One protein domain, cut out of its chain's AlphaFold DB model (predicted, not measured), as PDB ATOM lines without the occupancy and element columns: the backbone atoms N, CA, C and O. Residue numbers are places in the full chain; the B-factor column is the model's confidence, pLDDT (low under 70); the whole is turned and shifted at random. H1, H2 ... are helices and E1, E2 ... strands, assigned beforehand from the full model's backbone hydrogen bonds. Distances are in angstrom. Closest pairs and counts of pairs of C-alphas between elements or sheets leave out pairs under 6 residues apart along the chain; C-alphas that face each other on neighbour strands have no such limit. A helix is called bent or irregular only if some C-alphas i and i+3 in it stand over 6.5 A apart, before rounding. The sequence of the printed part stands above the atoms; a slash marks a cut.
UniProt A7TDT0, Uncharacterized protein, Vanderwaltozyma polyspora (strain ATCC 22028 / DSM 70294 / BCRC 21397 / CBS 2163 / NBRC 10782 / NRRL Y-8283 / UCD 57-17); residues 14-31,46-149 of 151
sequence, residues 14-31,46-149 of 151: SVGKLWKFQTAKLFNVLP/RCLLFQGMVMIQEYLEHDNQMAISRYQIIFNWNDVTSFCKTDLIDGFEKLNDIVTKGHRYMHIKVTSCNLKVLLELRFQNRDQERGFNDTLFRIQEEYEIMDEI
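What this domain is: This is residues 14 to 31 and 46 to 149 of the 151 residues of an uncharacterized protein of Vanderwaltozyma polyspora (strain ATCC 22028 / DSM 70294 / BCRC 21397 / CBS 2163 / NBRC 10782 / NRRL Y-8283 / UCD 57-17) (UniProt A7TDT0). Picture one long antiparallel sheet bent back on itself into two leaves, E4 E3 E2 facing E7 E6 E5, with the bent strand E1 as the hinge. The long helix H2 runs slantwise over the E1, E2 and E3 part of the sheet, and the short helix H1 is on the same face, next to the far part of H2. The printed part has 122 residues, with named elements in the order E1 E2 E3 E4 H1 E5 E6 E7 H2 and the sheet order E4 E3 E2 E1 E7 E6 E5; the class is mixed, helices and strands. The whole is compact, with a radius of gyration of the C-alphas of 14.4 A and spans of 46 by 33 by 32 A.

Where its parts are: Find C-alpha 14 at (206.853, -2.778, 174.662), where E1, residues 14 to 28, begins; it runs 32.3 A and bends by 86 degrees at residue 23. E2, residues 48 to 63, is 40.6 A long and bends by 72 degrees at residue 52. E3 is residues 66 to 76, 30.6 A, and E4 residues 82 to 85. H1 is residues 92 to 98, then come E5, residues 99 to 101, E6, residues 106 to 112, and E7, residues 115 to 123, 24.7 A. H2, residues 126 to 148, runs 32.6 A to C-alpha 148 at (196.196, -22.787, 164.221).

How they stand to each other: Start at the strongly twisted sheet, whose edge strands are E4 and E5. Between E1 and E2 look at N 21 and O 54, 2.8 A apart; between E1 and E7, at N 25 and O 122, 2.8 A. The hairpin E2 and E3 has N 59 and O 70 at 2.7 A, and the hairpin E6 and E7 has N 108 and O 119 at 2.8 A. Across the fold, the closest C-alphas of E4 and E6 are those of Lys 85 and Val 110, 5.7 A apart. H2 is on the sheet at a height of 8.4 A, only just over E3, E2 and E1, with 3 C-alphas falling on each; on the local plane it stands at 51 degrees to E1. H1 stands up from the sheet. With residues 140 to 147 alone H2 touches H1, closest at the C-alphas of Phe 92 and Tyr 143, 5.3 A, at a steep tilt of 39 degrees, opposite ways. In H1 and H2 every O i to N i+4 pair is within hydrogen-bond range.

The domain as a whole: The C-alphas farthest apart are those of Arg 46 and Gln 65, 47.0 A. Residues 32 to 45 are not printed, and C-alphas 31 and 46 are 11.5 A apart across the cut. Of the links printed whole, none is long. Mean pLDDT of the printed part is 90.6; residues 31, 64 to 65 and 148 to 149 are under 70.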
ATOM      1  N   SER A  14     205.491  -3.213 174.985       88.81
ATOM      2  CA  SER A  14     206.853  -2.778 174.662       88.81
ATOM      3  C   SER A  14     207.019  -2.596 173.154       88.81
ATOM      4  O   SER A  14     206.347  -3.245 172.359       88.81
ATOM      5  N   VAL A  15     207.880  -1.665 172.741       91.94
ATOM      6  CA  VAL A  15     208.090  -1.348 171.321       91.94
ATOM      7  C   VAL A  15     209.002  -2.400 170.690       91.94
ATOM      8  O   VAL A  15     210.128  -2.595 171.147       91.94
ATOM      9  N   GLY A  16     208.514  -3.060 169.640       92.75
ATOM     10  CA  GLY A  16     209.254  -4.029 168.836       92.75
ATOM     11  C   GLY A  16     209.837  -3.422 167.556       92.75
ATOM     12  O   GLY A  16     210.235  -2.254 167.499       92.75
ATOM     13  N   LYS A  17     209.889  -4.234 166.500       95.88
ATOM     14  CA  LYS A  17     210.350  -3.862 165.158       95.88
ATOM     15  C   LYS A  17     209.529  -2.718 164.560       95.88
ATOM     16  O   LYS A  17     208.323  -2.597 164.764       95.88
ATOM     17  N   LEU A  18     210.199  -1.914 163.740       96.44
ATOM     18  CA  LEU A  18     209.596  -0.829 162.977       96.44
ATOM     19  C   LEU A  18     209.974  -0.974 161.505       96.44
ATOM     20  O   LEU A  18     211.154  -0.918 161.152       96.44
ATOM     21  N   TRP A  19     208.971  -1.089 160.641       97.81
ATOM     22  CA  TRP A  19     209.151  -1.035 159.193       97.81
ATOM     23  C   TRP A  19     208.697   0.321 158.673       97.81
ATOM     24  O   TRP A  19     207.627   0.802 159.043       97.81
ATOM     25  N   LYS A  20     209.509   0.943 157.815       96.94
ATOM     26  CA  LYS A  20     209.252   2.271 157.245       96.94
ATOM     27  C   LYS A  20     209.157   2.175 155.728       96.94
ATOM     28  O   LYS A  20     210.076   1.663 155.092       96.94
ATOM     29  N   PHE A  21     208.093   2.737 155.159       97.12
ATOM     30  CA  PHE A  21     207.866   2.776 153.718       97.12
ATOM     31  C   PHE A  21     207.558   4.200 153.263       97.12
ATOM     32  O   PHE A  21     206.641   4.861 153.756       97.12
ATOM     33  N   GLN A  22     208.347   4.694 152.317       94.81
ATOM     34  CA  GLN A  22     208.258   6.065 151.828       94.81
ATOM     35  C   GLN A  22     207.252   6.203 150.682       94.81
ATOM     36  O   GLN A  22     206.865   5.230 150.035       94.81
ATOM     37  N   THR A  23     206.899   7.449 150.360       91.62
ATOM     38  CA  THR A  23     206.068   7.819 149.197       91.62
ATOM     39  C   THR A  23     204.631   7.288 149.241       91.62
ATOM     40  O   THR A  23     203.986   7.138 148.199       91.62
ATOM     41  N   ALA A  24     204.127   7.026 150.446       96.06
ATOM     42  CA  ALA A  24     202.749   6.630 150.682       96.06
ATOM     43  C   ALA A  24     201.813   7.828 150.493       96.06
ATOM     44  O   ALA A  24     202.111   8.942 150.929       96.06
ATOM     45  N   LYS A  25     200.672   7.589 149.854       96.38
ATOM     46  CA  LYS A  25     199.601   8.563 149.654       96.38
ATOM     47  C   LYS A  25     198.279   7.970 150.119       96.38
ATOM     48  O   LYS A  25     197.982   6.831 149.762       96.38
ATOM     49  N   LEU A  26     197.493   8.741 150.873       95.88
ATOM     50  CA  LEU A  26     196.122   8.370 151.227       95.88
ATOM     51  C   LEU A  26     195.126   9.268 150.512       95.88
ATOM     52  O   LEU A  26     195.265  10.493 150.512       95.88
ATOM     53  N   PHE A  27     194.103   8.634 149.960       93.94
ATOM     54  CA  PHE A  27     192.972   9.289 149.325       93.94
ATOM     55  C   PHE A  27     191.680   8.919 150.049       93.94
ATOM     56  O   PHE A  27     191.592   7.854 150.665       93.94
ATOM     57  N   ASN A  28     190.664   9.771 149.963       90.88
ATOM     58  CA  ASN A  28     189.324   9.386 150.399       90.88
ATOM     59  C   ASN A  28     188.776   8.240 149.532       90.88
ATOM     60  O   ASN A  28     189.017   8.176 148.324       90.88
ATOM     61  N   VAL A  29     187.984   7.365 150.153       86.25
ATOM     62  CA  VAL A  29     187.141   6.397 149.448       86.25
ATOM     63  C   VAL A  29     185.712   6.923 149.457       86.25
ATOM     64  O   VAL A  29     185.162   7.211 150.518       86.25
ATOM     65  N   LEU A  30     185.118   7.076 148.275       74.62
ATOM     66  CA  LEU A  30     183.711   7.446 148.151       74.62
ATOM     67  C   LEU A  30     182.830   6.191 148.273       74.62
ATOM     68  O   LEU A  30     183.173   5.160 147.685       74.62
ATOM     69  N   PRO A  31     181.709   6.251 149.016       67.88
ATOM     70  CA  PRO A  31     180.722   5.180 149.047       67.88
ATOM     71  C   PRO A  31     180.226   4.855 147.632       67.88
ATOM     72  O   PRO A  31     179.911   5.792 146.899       67.88
ATOM     73  N   ARG A  46     188.927  11.481 143.692       78.69
ATOM     74  CA  ARG A  46     189.711  11.083 144.865       78.69
ATOM     75  C   ARG A  46     190.636  12.224 145.283       78.69
ATOM     76  O   ARG A  46     191.648  12.501 144.645       78.69
ATOM     77  N   CYS A  47     190.292  12.868 146.389       88.81
ATOM     78  CA  CYS A  47     191.075  13.895 147.052       88.81
ATOM     79  C   CYS A  47     192.277  13.280 147.779       88.81
ATOM     80  O   CYS A  47     192.134  12.351 148.577       88.81
ATOM     81  N   LEU A  48     193.468  13.818 147.514       93.12
ATOM     82  CA  LEU A  48     194.679  13.491 148.259       93.12
ATOM     83  C   LEU A  48     194.591  14.106 149.661       93.12
ATOM     84  O   LEU A  48     194.599  15.325 149.803       93.12
ATOM     85  N   LEU A  49     194.551  13.259 150.685       94.62
ATOM     86  CA  LEU A  49     194.490  13.682 152.086       94.62
ATOM     87  C   LEU A  49     195.864  13.658 152.755       94.62
ATOM     88  O   LEU A  49     196.137  14.445 153.659       94.62
ATOM     89  N   PHE A  50     196.724  12.738 152.316       95.75
ATOM     90  CA  PHE A  50     198.034  12.514 152.912       95.75
ATOM     91  C   PHE A  50     199.079  12.148 151.866       95.75
ATOM     92  O   PHE A  50     198.797  11.365 150.961       95.75
ATOM     93  N   GLN A  51     200.300  12.654 152.038       96.25
ATOM     94  CA  GLN A  51     201.487  12.220 151.307       96.25
ATOM     95  C   GLN A  51     202.703  12.230 152.238       96.25
ATOM     96  O   GLN A  51     203.157  13.290 152.657       96.25
ATOM     97  N   GLY A  52     203.276  11.063 152.508       95.88
ATOM     98  CA  GLY A  52     204.403  10.946 153.425       95.88
ATOM     99  C   GLY A  52     204.912   9.517 153.557       95.88
ATOM    100  O   GLY A  52     205.100   8.809 152.565       95.88
ATOM    101  N   MET A  53     205.163   9.114 154.797       96.50
ATOM    102  CA  MET A  53     205.645   7.789 155.163       96.50
ATOM    103  C   MET A  53     204.531   6.986 155.831       96.50
ATOM    104  O   MET A  53     203.792   7.510 156.665       96.50
ATOM    105  N   VAL A  54     204.443   5.705 155.494       97.31
ATOM    106  CA  VAL A  54     203.685   4.724 156.270       97.31
ATOM    107  C   VAL A  54     204.662   3.844 157.028       97.31
ATOM    108  O   VAL A  54     205.728   3.489 156.522       97.31
ATOM    109  N   MET A  55     204.313   3.524 158.262       96.81
ATOM    110  CA  MET A  55     205.090   2.671 159.136       96.81
ATOM    111  C   MET A  55     204.220   1.540 159.652       96.81
ATOM    112  O   MET A  55     203.034   1.743 159.902       96.81
ATOM    113  N   ILE A  56     204.822   0.374 159.844       97.75
ATOM    114  CA  ILE A  56     204.223  -0.715 160.610       97.75
ATOM    115  C   ILE A  56     205.052  -0.837 161.886       97.75
ATOM    116  O   ILE A  56     206.263  -1.046 161.810       97.75
ATOM    117  N   GLN A  57     204.420  -0.637 163.037       97.38
ATOM    118  CA  GLN A  57     205.049  -0.748 164.349       97.38
ATOM    119  C   GLN A  57     204.586  -2.041 165.016       97.38
ATOM    120  O   GLN A  57     203.388  -2.226 165.215       97.38
ATOM    121  N   GLU A  58     205.531  -2.911 165.357       96.94
ATOM    122  CA  GLU A  58     205.318  -4.063 166.235       96.94
ATOM    123  C   GLU A  58     205.307  -3.574 167.689       96.94
ATOM    124  O   GLU A  58     206.156  -2.780 168.106       96.94
ATOM    125  N   TYR A  59     204.349  -4.059 168.456       95.12
ATOM    126  CA  TYR A  59     204.257  -3.938 169.896       95.12
ATOM    127  C   TYR A  59     204.242  -5.348 170.464       95.12
ATOM    128  O   TYR A  59     203.529  -6.209 169.961       95.12
ATOM    129  N   LEU A  60     205.024  -5.586 171.505       92.50
ATOM    130  CA  LEU A  60     205.049  -6.864 172.195       92.50
ATOM    131  C   LEU A  60     204.204  -6.732 173.454       92.50
ATOM    132  O   LEU A  60     204.542  -5.951 174.350       92.50
ATOM    133  N   GLU A  61     203.107  -7.476 173.479       87.88
ATOM    134  CA  GLU A  61     202.266  -7.682 174.649       87.88
ATOM    135  C   GLU A  61     202.835  -8.840 175.466       87.88
ATOM    136  O   GLU A  61     202.982  -9.950 174.956       87.88
ATOM    137  N   HIS A  62     203.179  -8.580 176.727       81.69
ATOM    138  CA  HIS A  62     203.698  -9.607 177.629       81.69
ATOM    139  C   HIS A  62     202.552 -10.220 178.432       81.69
ATOM    140  O   HIS A  62     202.030  -9.580 179.344       81.69
ATOM    141  N   ASP A  63     202.197 -11.474 178.139       72.19
ATOM    142  CA  ASP A  63     201.306 -12.270 178.990       72.19
ATOM    143  C   ASP A  63     202.063 -13.476 179.552       72.19
ATOM    144  O   ASP A  63     202.486 -14.362 178.812       72.19
ATOM    145  N   ASN A  64     202.282 -13.469 180.872       59.56
ATOM    146  CA  ASN A  64     202.656 -14.611 181.717       59.56
ATOM    147  C   ASN A  64     203.559 -15.697 181.085       59.56
ATOM    148  O   ASN A  64     203.323 -16.874 181.345       59.56
ATOM    149  N   GLN A  65     204.616 -15.298 180.352       65.62
ATOM    150  CA  GLN A  65     205.714 -16.088 179.735       65.62
ATOM    151  C   GLN A  65     205.786 -16.056 178.198       65.62
ATOM    152  O   GLN A  65     206.791 -16.515 177.654       65.62
ATOM    153  N   MET A  66     204.809 -15.475 177.496       72.31
ATOM    154  CA  MET A  66     204.862 -15.334 176.039       72.31
ATOM    155  C   MET A  66     204.678 -13.878 175.606       72.31
ATOM    156  O   MET A  66     203.780 -13.181 176.074       72.31
ATOM    157  N   ALA A  67     205.558 -13.421 174.715       82.00
ATOM    158  CA  ALA A  67     205.403 -12.141 174.040       82.00
ATOM    159  C   ALA A  67     204.535 -12.351 172.795       82.00
ATOM    160  O   ALA A  67     204.919 -13.103 171.900       82.00
ATOM    161  N   ILE A  68     203.374 -11.702 172.753       88.00
ATOM    162  CA  ILE A  68     202.456 -11.730 171.613       88.00
ATOM    163  C   ILE A  68     202.691 -10.472 170.779       88.00
ATOM    164  O   ILE A  68     202.595  -9.351 171.286       88.00
ATOM    165  N   SER A  69     202.993 -10.656 169.494       92.62
ATOM    166  CA  SER A  69     203.158  -9.550 168.556       92.62
ATOM    167  C   SER A  69     201.807  -8.920 168.224       92.62
ATOM    168  O   SER A  69     200.853  -9.575 167.795       92.62
ATOM    169  N   ARG A  70     201.735  -7.606 168.379       95.25
ATOM    170  CA  ARG A  70     200.630  -6.747 167.961       95.25
ATOM    171  C   ARG A  70     201.171  -5.722 166.980       95.25
ATOM    172  O   ARG A  70     202.285  -5.244 167.154       95.25
ATOM    173  N   TYR A  71     200.405  -5.335 165.970       96.88
ATOM    174  CA  TYR A  71     200.894  -4.410 164.945       96.88
ATOM    175  C   TYR A  71     200.027  -3.161 164.836       96.88
ATOM    176  O   TYR A  71     198.820  -3.208 165.020       96.88
ATOM    177  N   GLN A  72     200.612  -2.014 164.503       96.81
ATOM    178  CA  GLN A  72     199.852  -0.807 164.173       96.81
ATOM    179  C   GLN A  72     200.418  -0.151 162.925       96.81
ATOM    180  O   GLN A  72     201.630   0.036 162.806       96.81
ATOM    181  N   ILE A  73     199.535   0.247 162.011       97.50
ATOM    182  CA  ILE A  73     199.919   1.006 160.826       97.50
ATOM    183  C   ILE A  73     199.784   2.494 161.150       97.50
ATOM    184  O   ILE A  73     198.721   2.968 161.563       97.50
ATOM    185  N   ILE A  74     200.872   3.235 160.970       96.44
ATOM    186  CA  ILE A  74     200.997   4.644 161.345       96.44
ATOM    187  C   ILE A  74     201.401   5.450 160.112       96.44
ATOM    188  O   ILE A  74     202.354   5.109 159.417       96.44
ATOM    189  N   PHE A  75     200.697   6.548 159.859       97.25
ATOM    190  CA  PHE A  75     200.979   7.464 158.759       97.25
ATOM    191  C   PHE A  75     201.575   8.750 159.303       97.25
ATOM    192  O   PHE A  75     200.966   9.424 160.132       97.25
ATOM    193  N   ASN A  76     202.759   9.096 158.813       95.88
ATOM    194  CA  ASN A  76     203.560  10.203 159.305       95.88
ATOM    195  C   ASN A  76     203.976  11.125 158.160       95.88
ATOM    196  O   ASN A  76     204.504  10.678 157.141       95.88
ATOM    197  N   TRP A  77     203.798  12.431 158.345       92.69
ATOM    198  CA  TRP A  77     204.313  13.426 157.401       92.69
ATOM    199  C   TRP A  77     205.844  13.466 157.421       92.69
ATOM    200  O   TRP A  77     206.486  13.658 156.393       92.69
ATOM    201  N   ASN A  78     206.419  13.274 158.608       87.88
ATOM    202  CA  ASN A  78     207.849  13.212 158.893       87.88
ATOM    203  C   ASN A  78     208.070  12.396 160.182       87.88
ATOM    204  O   ASN A  78     207.105  11.941 160.793       87.88
ATOM    205  N   ASP A  79     209.315  12.218 160.630       80.56
ATOM    206  CA  ASP A  79     209.614  11.401 161.820       80.56
ATOM    207  C   ASP A  79     208.974  11.916 163.129       80.56
ATOM    208  O   ASP A  79     208.907  11.169 164.100       80.56
ATOM    209  N   VAL A  80     208.471  13.157 163.165       82.25
ATOM    210  CA  VAL A  80     207.911  13.798 164.370       82.25
ATOM    211  C   VAL A  80     206.386  13.941 164.303       82.25
ATOM    212  O   VAL A  80     205.704  13.886 165.323       82.25
ATOM    213  N   THR A  81     205.830  14.141 163.109       91.00
ATOM    214  CA  THR A  81     204.439  14.569 162.921       91.00
ATOM    215  C   THR A  81     203.590  13.427 162.380       91.00
ATOM    216  O   THR A  81     203.691  13.070 161.200       91.00
ATOM    217  N   SER A  82     202.722  12.885 163.234       92.69
ATOM    218  CA  SER A  82     201.754  11.857 162.848       92.69
ATOM    219  C   SER A  82     200.501  12.467 162.226       92.69
ATOM    220  O   SER A  82     200.007  13.498 162.677       92.69
ATOM    221  N   PHE A  83     200.006  11.829 161.168       94.69
ATOM    222  CA  PHE A  83     198.749  12.165 160.511       94.69
ATOM    223  C   PHE A  83     197.601  11.335 161.088       94.69
ATOM    224  O   PHE A  83     196.650  11.884 161.638       94.69
ATOM    225  N   CYS A  84     197.691  10.010 160.981       95.38
ATOM    226  CA  CYS A  84     196.694   9.091 161.519       95.38
ATOM    227  C   CYS A  84     197.298   7.708 161.774       95.38
ATOM    228  O   CYS A  84     198.396   7.393 161.310       95.38
ATOM    229  N   LYS A  85     196.549   6.858 162.475       95.31
ATOM    230  CA  LYS A  85     196.917   5.466 162.736       95.31
ATOM    231  C   LYS A  85     195.696   4.555 162.708       95.31
ATOM    232  O   LYS A  85     194.560   5.011 162.871       95.31
ATOM    233  N   THR A  86     195.931   3.275 162.473       96.56
ATOM    234  CA  THR A  86     194.903   2.235 162.581       96.56
ATOM    235  C   THR A  86     194.648   1.891 164.046       96.56
ATOM    236  O   THR A  86     195.383   2.326 164.937       96.56
ATOM    237  N   ASP A  87     193.630   1.075 164.316       94.94
ATOM    238  CA  ASP A  87     193.624   0.336 165.581       94.94
ATOM    239  C   ASP A  87     194.845  -0.589 165.655       94.94
ATOM    240  O   ASP A  87     195.505  -0.856 164.643       94.94
ATOM    241  N   LEU A  88     195.116  -1.083 166.861       94.94
ATOM    242  CA  LEU A  88     196.023  -2.201 167.042       94.94
ATOM    243  C   LEU A  88     195.447  -3.426 166.313       94.94
ATOM    244  O   LEU A  88     194.257  -3.726 166.420       94.94
ATOM    245  N   ILE A  89     196.297  -4.069 165.529       95.31
ATOM    246  CA  ILE A  89     196.083  -5.357 164.890       95.31
ATOM    247  C   ILE A  89     196.559  -6.393 165.896       95.31
ATOM    248  O   ILE A  89     197.724  -6.391 166.293       95.31
ATOM    249  N   ASP A  90     195.636  -7.234 166.325       92.31
ATOM    250  CA  ASP A  90     195.829  -8.227 167.370       92.31
ATOM    251  C   ASP A  90     195.531  -9.654 166.893       92.31
ATOM    252  O   ASP A  90     195.657 -10.595 167.667       92.31
ATOM    253  N   GLY A  91     195.214  -9.834 165.615       92.81
ATOM    254  CA  GLY A  91     194.986 -11.142 165.022       92.81
ATOM    255  C   GLY A  91     194.636 -11.047 163.545       92.81
ATOM    256  O   GLY A  91     194.505  -9.951 162.979       92.81
ATOM    257  N   PHE A  92     194.444 -12.210 162.927       91.62
ATOM    258  CA  PHE A  92     194.162 -12.339 161.502       91.62
ATOM    259  C   PHE A  92     192.870 -11.620 161.083       91.62
ATOM    260  O   PHE A  92     192.851 -10.865 160.106       91.62
ATOM    261  N   GLU A  93     191.788 -11.785 161.849       92.19
ATOM    262  CA  GLU A  93     190.509 -11.119 161.565       92.19
ATOM    263  C   GLU A  93     190.645  -9.593 161.585       92.19
ATOM    264  O   GLU A  93     190.156  -8.895 160.691       92.19
ATOM    265  N   LYS A  94     191.365  -9.061 162.580       93.88
ATOM    266  CA  LYS A  94     191.582  -7.621 162.733       93.88
ATOM    267  C   LYS A  94     192.456  -7.059 161.615       93.88
ATOM    268  O   LYS A  94     192.191  -5.953 161.138       93.88
ATOM    269  N   LEU A  95     193.459  -7.817 161.169       94.94
ATOM    270  CA  LEU A  95     194.289  -7.457 160.021       94.94
ATOM    271  C   LEU A  95     193.435  -7.311 158.756       94.94
ATOM    272  O   LEU A  95     193.516  -6.279 158.093       94.94
ATOM    273  N   ASN A  96     192.577  -8.294 158.473       93.00
ATOM    274  CA  ASN A  96     191.686  -8.279 157.310       93.00
ATOM    275  C   ASN A  96     190.603  -7.194 157.389       93.00
ATOM    276  O   ASN A  96     190.165  -6.686 156.360       93.00
ATOM    277  N   ASP A  97     190.173  -6.805 158.592       93.44
ATOM    278  CA  ASP A  97     189.255  -5.676 158.775       93.44
ATOM    279  C   ASP A  97     189.928  -4.319 158.495       93.44
ATOM    280  O   ASP A  97     189.308  -3.401 157.942       93.44
ATOM    281  N   ILE A  98     191.197  -4.181 158.894       94.94
ATOM    282  CA  ILE A  98     191.971  -2.945 158.748       94.94
ATOM    283  C   ILE A  98     192.494  -2.784 157.325       94.94
ATOM    284  O   ILE A  98     192.414  -1.683 156.780       94.94
ATOM    285  N   VAL A  99     193.034  -3.848 156.735       94.88
ATOM    286  CA  VAL A  99     193.631  -3.841 155.401       94.88
ATOM    287  C   VAL A  99     192.778  -4.688 154.475       94.88
ATOM    288  O   VAL A  99     192.765  -5.910 154.555       94.88
ATOM    289  N   THR A 100     192.093  -4.033 153.542       91.44
ATOM    290  CA  THR A 100     191.270  -4.720 152.542       91.44
ATOM    291  C   THR A 100     191.780  -4.434 151.142       91.44
ATOM    292  O   THR A 100     192.204  -3.324 150.808       91.44
ATOM    293  N   LYS A 101     191.742  -5.446 150.275       83.88
ATOM    294  CA  LYS A 101     192.118  -5.277 148.874       83.88
ATOM    295  C   LYS A 101     190.960  -4.632 148.112       83.88
ATOM    296  O   LYS A 101     189.906  -5.239 147.945       83.88
ATOM    297  N   GLY A 102     191.155  -3.404 147.639       75.25
ATOM    298  CA  GLY A 102     190.259  -2.781 146.669       75.25
ATOM    299  C   GLY A 102     190.497  -3.319 145.253       75.25
ATOM    300  O   GLY A 102     191.368  -4.153 145.009       75.25
ATOM    301  N   HIS A 103     189.741  -2.806 144.278       70.62
ATOM    302  CA  HIS A 103     189.828  -3.266 142.884       70.62
ATOM    303  C   HIS A 103     191.211  -3.018 142.247       70.62
ATOM    304  O   HIS A 103     191.648  -3.773 141.379       70.62
ATOM    305  N   ARG A 104     191.897  -1.940 142.645       77.38
ATOM    306  CA  ARG A 104     193.216  -1.560 142.103       77.38
ATOM    307  C   ARG A 104     194.242  -1.203 143.174       77.38
ATOM    308  O   ARG A 104     195.432  -1.366 142.936       77.38
ATOM    309  N   TYR A 105     193.784  -0.722 144.322       85.56
ATOM    310  CA  TYR A 105     194.622  -0.233 145.411       85.56
ATOM    311  C   TYR A 105     194.130  -0.809 146.737       85.56
ATOM    312  O   TYR A 105     193.002  -1.296 146.826       85.56
ATOM    313  N   MET A 106     194.978  -0.769 147.759       90.56
ATOM    314  CA  MET A 106     194.604  -1.197 149.104       90.56
ATOM    315  C   MET A 106     193.724  -0.147 149.771       90.56
ATOM    316  O   MET A 106     193.940   1.052 149.599       90.56
ATOM    317  N   HIS A 107     192.768  -0.594 150.571       94.00
ATOM    318  CA  HIS A 107     192.045   0.259 151.493       94.00
ATOM    319  C   HIS A 107     192.516  -0.006 152.921       94.00
ATOM    320  O   HIS A 107     192.692  -1.153 153.325       94.00
ATOM    321  N   ILE A 108     192.705   1.071 153.676       95.88
ATOM    322  CA  ILE A 108     193.130   1.061 155.069       95.88
ATOM    323  C   ILE A 108     192.047   1.726 155.909       95.88
ATOM    324  O   ILE A 108     191.643   2.860 155.637       95.88
ATOM    325  N   LYS A 109     191.591   1.031 156.947       95.31
ATOM    326  CA  LYS A 109     190.655   1.566 157.931       95.31
ATOM    327  C   LYS A 109     191.422   2.211 159.081       95.31
ATOM    328  O   LYS A 109     192.122   1.537 159.833       95.31
ATOM    329  N   VAL A 110     191.279   3.522 159.227       94.69
ATOM    330  CA  VAL A 110     191.901   4.302 160.307       94.69
ATOM    331  C   VAL A 110     190.854   4.754 161.317       94.69
ATOM    332  O   VAL A 110     189.683   4.931 160.972       94.69
ATOM    333  N   THR A 111     191.275   4.955 162.563       87.81
ATOM    334  CA  THR A 111     190.391   5.428 163.635       87.81
ATOM    335  C   THR A 111     190.762   6.852 164.008       87.81
ATOM    336  O   THR A 111     191.905   7.129 164.361       87.81
ATOM    337  N   SER A 112     189.789   7.758 163.961       83.12
ATOM    338  CA  SER A 112     189.951   9.142 164.407       83.12
ATOM    339  C   SER A 112     188.706   9.580 165.166       83.12
ATOM    340  O   SER A 112     187.600   9.429 164.657       83.12
ATOM    341  N   CYS A 113     188.866  10.087 166.392       83.94
ATOM    342  CA  CYS A 113     187.757  10.572 167.229       83.94
ATOM    343  C   CYS A 113     186.566   9.589 167.327       83.94
ATOM    344  O   CYS A 113     185.414   9.996 167.198       83.94
ATOM    345  N   ASN A 114     186.841   8.295 167.532       82.12
ATOM    346  CA  ASN A 114     185.859   7.192 167.566       82.12
ATOM    347  C   ASN A 114     185.126   6.898 166.243       82.12
ATOM    348  O   ASN A 114     184.224   6.064 166.217       82.12
ATOM    349  N   LEU A 115     185.531   7.518 165.136       86.75
ATOM    350  CA  LEU A 115     185.028   7.218 163.801       86.75
ATOM    351  C   LEU A 115     186.021   6.331 163.053       86.75
ATOM    352  O   LEU A 115     187.232   6.558 163.088       86.75
ATOM    353  N   LYS A 116     185.489   5.326 162.352       89.00
ATOM    354  CA  LYS A 116     186.252   4.518 161.399       89.00
ATOM    355  C   LYS A 116     186.166   5.177 160.031       89.00
ATOM    356  O   LYS A 116     185.071   5.391 159.518       89.00
ATOM    357  N   VAL A 117     187.316   5.479 159.445       91.38
ATOM    358  CA  VAL A 117     187.418   6.095 158.121       91.38
ATOM    359  C   VAL A 117     188.161   5.139 157.203       91.38
ATOM    360  O   VAL A 117     189.252   4.682 157.535       91.38
ATOM    361  N   LEU A 118     187.566   4.832 156.053       92.31
ATOM    362  CA  LEU A 118     188.199   4.021 155.020       92.31
ATOM    363  C   LEU A 118     188.949   4.930 154.045       92.31
ATOM    364  O   LEU A 118     188.359   5.837 153.455       92.31
ATOM    365  N   LEU A 119     190.243   4.685 153.882       94.31
ATOM    366  CA  LEU A 119     191.126   5.449 153.007       94.31
ATOM    367  C   LEU A 119     191.775   4.529 151.985       94.31
ATOM    368  O   LEU A 119     192.055   3.374 152.276       94.31
ATOM    369  N   GLU A 120     192.052   5.041 150.795       94.19
ATOM    370  CA  GLU A 120     192.788   4.299 149.781       94.19
ATOM    371  C   GLU A 120     194.279   4.606 149.886       94.19
ATOM    372  O   GLU A 120     194.693   5.756 149.738       94.19
ATOM    373  N   LEU A 121     195.078   3.566 150.107       95.62
ATOM    374  CA  LEU A 121     196.529   3.632 150.151       95.62
ATOM    375  C   LEU A 121     197.110   3.365 148.766       95.62
ATOM    376  O   LEU A 121     196.872   2.326 148.148       95.62
ATOM    377  N   ARG A 122     197.935   4.305 148.307       94.56
ATOM    378  CA  ARG A 122     198.751   4.156 147.104       94.56
ATOM    379  C   ARG A 122     200.205   4.451 147.413       94.56
ATOM    380  O   ARG A 122     200.513   5.345 148.198       94.56
ATOM    381  N   PHE A 123     201.092   3.774 146.704       94.44
ATOM    382  CA  PHE A 123     202.512   4.089 146.699       94.44
ATOM    383  C   PHE A 123     202.901   4.673 145.351       94.44
ATOM    384  O   PHE A 123     202.453   4.216 144.300       94.44
ATOM    385  N   GLN A 124     203.744   5.702 145.373       92.81
ATOM    386  CA  GLN A 124     204.333   6.213 144.138       92.81
ATOM    387  C   GLN A 124     205.472   5.309 143.647       92.81
ATOM    388  O   GLN A 124     205.668   5.169 142.441       92.81
ATOM    389  N   ASN A 125     206.212   4.695 144.573       93.69
ATOM    390  CA  ASN A 125     207.286   3.755 144.279       93.69
ATOM    391  C   ASN A 125     206.807   2.302 144.462       93.69
ATOM    392  O   ASN A 125     206.405   1.911 145.557       93.69
ATOM    393  N   ARG A 126     206.905   1.492 143.401       92.94
ATOM    394  CA  ARG A 126     206.508   0.073 143.411       92.94
ATOM    395  C   ARG A 126     207.354  -0.799 144.337       92.94
ATOM    396  O   ARG A 126     206.835  -1.772 144.868       92.94
ATOM    397  N   ASP A 127     208.621  -0.463 144.557       96.38
ATOM    398  CA  ASP A 127     209.474  -1.218 145.481       96.38
ATOM    399  C   ASP A 127     209.023  -1.006 146.931       96.38
ATOM    400  O   ASP A 127     209.026  -1.939 147.731       96.38
ATOM    401  N   GLN A 128     208.560   0.209 147.255       96.62
ATOM    402  CA  GLN A 128     207.974   0.521 148.562       96.62
ATOM    403  C   GLN A 128     206.638  -0.202 148.750       96.62
ATOM    404  O   GLN A 128     206.408  -0.788 149.802       96.62
ATOM    405  N   GLU A 129     205.797  -0.217 147.710       95.44
ATOM    406  CA  GLU A 129     204.547  -0.984 147.699       95.44
ATOM    407  C   GLU A 129     204.793  -2.473 147.940       95.44
ATOM    408  O   GLU A 129     204.137  -3.091 148.774       95.44
ATOM    409  N   ARG A 130     205.771  -3.044 147.230       95.69
ATOM    410  CA  ARG A 130     206.138  -4.452 147.359       95.69
ATOM    411  C   ARG A 130     206.640  -4.766 148.761       95.69
ATOM    412  O   ARG A 130     206.131  -5.693 149.371       95.69
ATOM    413  N   GLY A 131     207.566  -3.968 149.291       97.44
ATOM    414  CA  GLY A 131     208.080  -4.161 150.647       97.44
ATOM    415  C   GLY A 131     206.990  -4.062 151.718       97.44
ATOM    416  O   GLY A 131     207.004  -4.829 152.681       97.44
ATOM    417  N   PHE A 132     206.032  -3.149 151.541       97.12
ATOM    418  CA  PHE A 132     204.883  -3.028 152.435       97.12
ATOM    419  C   PHE A 132     204.004  -4.282 152.375       97.12
ATOM    420  O   PHE A 132     203.711  -4.867 153.416       97.12
ATOM    421  N   ASN A 133     203.658  -4.742 151.170       95.81
ATOM    422  CA  ASN A 133     202.873  -5.960 150.974       95.81
ATOM    423  C   ASN A 133     203.579  -7.195 151.539       95.81
ATOM    424  O   ASN A 133     202.962  -7.949 152.280       95.81
ATOM    425  N   ASP A 134     204.869  -7.376 151.258       97.25
ATOM    426  CA  ASP A 134     205.662  -8.498 151.776       97.25
ATOM    427  C   ASP A 134     205.681  -8.508 153.314       97.25
ATOM    428  O   ASP A 134     205.688  -9.566 153.939       97.25
ATOM    429  N   THR A 135     205.664  -7.327 153.941       97.38
ATOM    430  CA  THR A 135     205.591  -7.208 155.403       97.38
ATOM    431  C   THR A 135     204.205  -7.576 155.925       97.38
ATOM    432  O   THR A 135     204.112  -8.322 156.894       97.38
ATOM    433  N   LEU A 136     203.136  -7.115 155.268       96.56
ATOM    434  CA  LEU A 136     201.771  -7.518 155.613       96.56
ATOM    435  C   LEU A 136     201.562  -9.027 155.468       96.56
ATOM    436  O   LEU A 136     200.961  -9.623 156.351       96.56
ATOM    437  N   PHE A 137     202.094  -9.645 154.410       95.56
ATOM    438  CA  PHE A 137     202.018 -11.095 154.221       95.56
ATOM    439  C   PHE A 137     202.709 -11.857 155.351       95.56
ATOM    440  O   PHE A 137     202.137 -12.802 155.872       95.56
ATOM    441  N   ARG A 138     203.889 -11.414 155.800       95.94
ATOM    442  CA  ARG A 138     204.568 -12.044 156.946       95.94
ATOM    443  C   ARG A 138     203.772 -11.926 158.244       95.94
ATOM    444  O   ARG A 138     203.726 -12.876 159.010       95.94
ATOM    445  N   ILE A 139     203.161 -10.765 158.484       95.56
ATOM    446  CA  ILE A 139     202.295 -10.548 159.653       95.56
ATOM    447  C   ILE A 139     201.054 -11.441 159.568       95.56
ATOM    448  O   ILE A 139     200.623 -12.004 160.569       95.56
ATOM    449  N   GLN A 140     200.486 -11.580 158.371       94.25
ATOM    450  CA  GLN A 140     199.360 -12.467 158.119       94.25
ATOM    451  C   GLN A 140     199.728 -13.928 158.414       94.25
ATOM    452  O   GLN A 140     199.019 -14.568 159.180       94.25
ATOM    453  N   GLU A 141     200.848 -14.420 157.874       93.62
ATOM    454  CA  GLU A 141     201.360 -15.775 158.128       93.62
ATOM    455  C   GLU A 141     201.620 -16.015 159.624       93.62
ATOM    456  O   GLU A 141     201.286 -17.075 160.146       93.62
ATOM    457  N   GLU A 142     202.184 -15.032 160.335       92.31
ATOM    458  CA  GLU A 142     202.394 -15.118 161.784       92.31
ATOM    459  C   GLU A 142     201.071 -15.319 162.531       92.31
ATOM    460  O   GLU A 142     200.979 -16.219 163.366       92.31
ATOM    461  N   TYR A 143     200.037 -14.536 162.210       91.69
ATOM    462  CA  TYR A 143     198.733 -14.683 162.855       91.69
ATOM    463  C   TYR A 143     197.998 -15.962 162.462       91.69
ATOM    464  O   TYR A 143     197.404 -16.587 163.334       91.69
ATOM    465  N   GLU A 144     198.071 -16.386 161.200       88.31
ATOM    466  CA  GLU A 144     197.490 -17.661 160.760       88.31
ATOM    467  C   GLU A 144     198.097 -18.838 161.541       88.31
ATOM    468  O   GLU A 144     197.367 -19.684 162.051       88.31
ATOM    469  N   ILE A 145     199.421 -18.852 161.734       85.75
ATOM    470  CA  ILE A 145     200.097 -19.885 162.536       85.75
ATOM    471  C   ILE A 145     199.653 -19.827 164.003       85.75
ATOM    472  O   ILE A 145     199.441 -20.870 164.618       85.75
ATOM    473  N   MET A 146     199.524 -18.631 164.585       82.12
ATOM    474  CA  MET A 146     199.092 -18.478 165.979       82.12
ATOM    475  C   MET A 146     197.642 -18.922 166.206       82.12
ATOM    476  O   MET A 146     197.347 -19.484 167.261       82.12
ATOM    477  N   ASP A 147     196.760 -18.707 165.230       76.12
ATOM    478  CA  ASP A 147     195.362 -19.146 165.286       76.12
ATOM    479  C   ASP A 147     195.229 -20.676 165.120       76.12
ATOM    480  O   ASP A 147     194.301 -21.283 165.658       76.12
ATOM    481  N   GLU A 148     196.167 -21.328 164.419       69.44
ATOM    482  CA  GLU A 148     196.196 -22.787 164.221       69.44
ATOM    483  C   GLU A 148     196.755 -23.581 165.415       69.44
ATOM    484  O   GLU A 148     196.595 -24.806 165.464       69.44
ATOM    485  N   ILE A 149     197.398 -22.929 166.387       60.94
ATOM    486  CA  ILE A 149     197.919 -23.600 167.583       60.94
ATOM    487  C   ILE A 149     196.781 -23.722 168.611       60.94
ATOM    488  O   ILE A 149     196.337 -22.709 169.149       60.94
TER     489      ILE A 149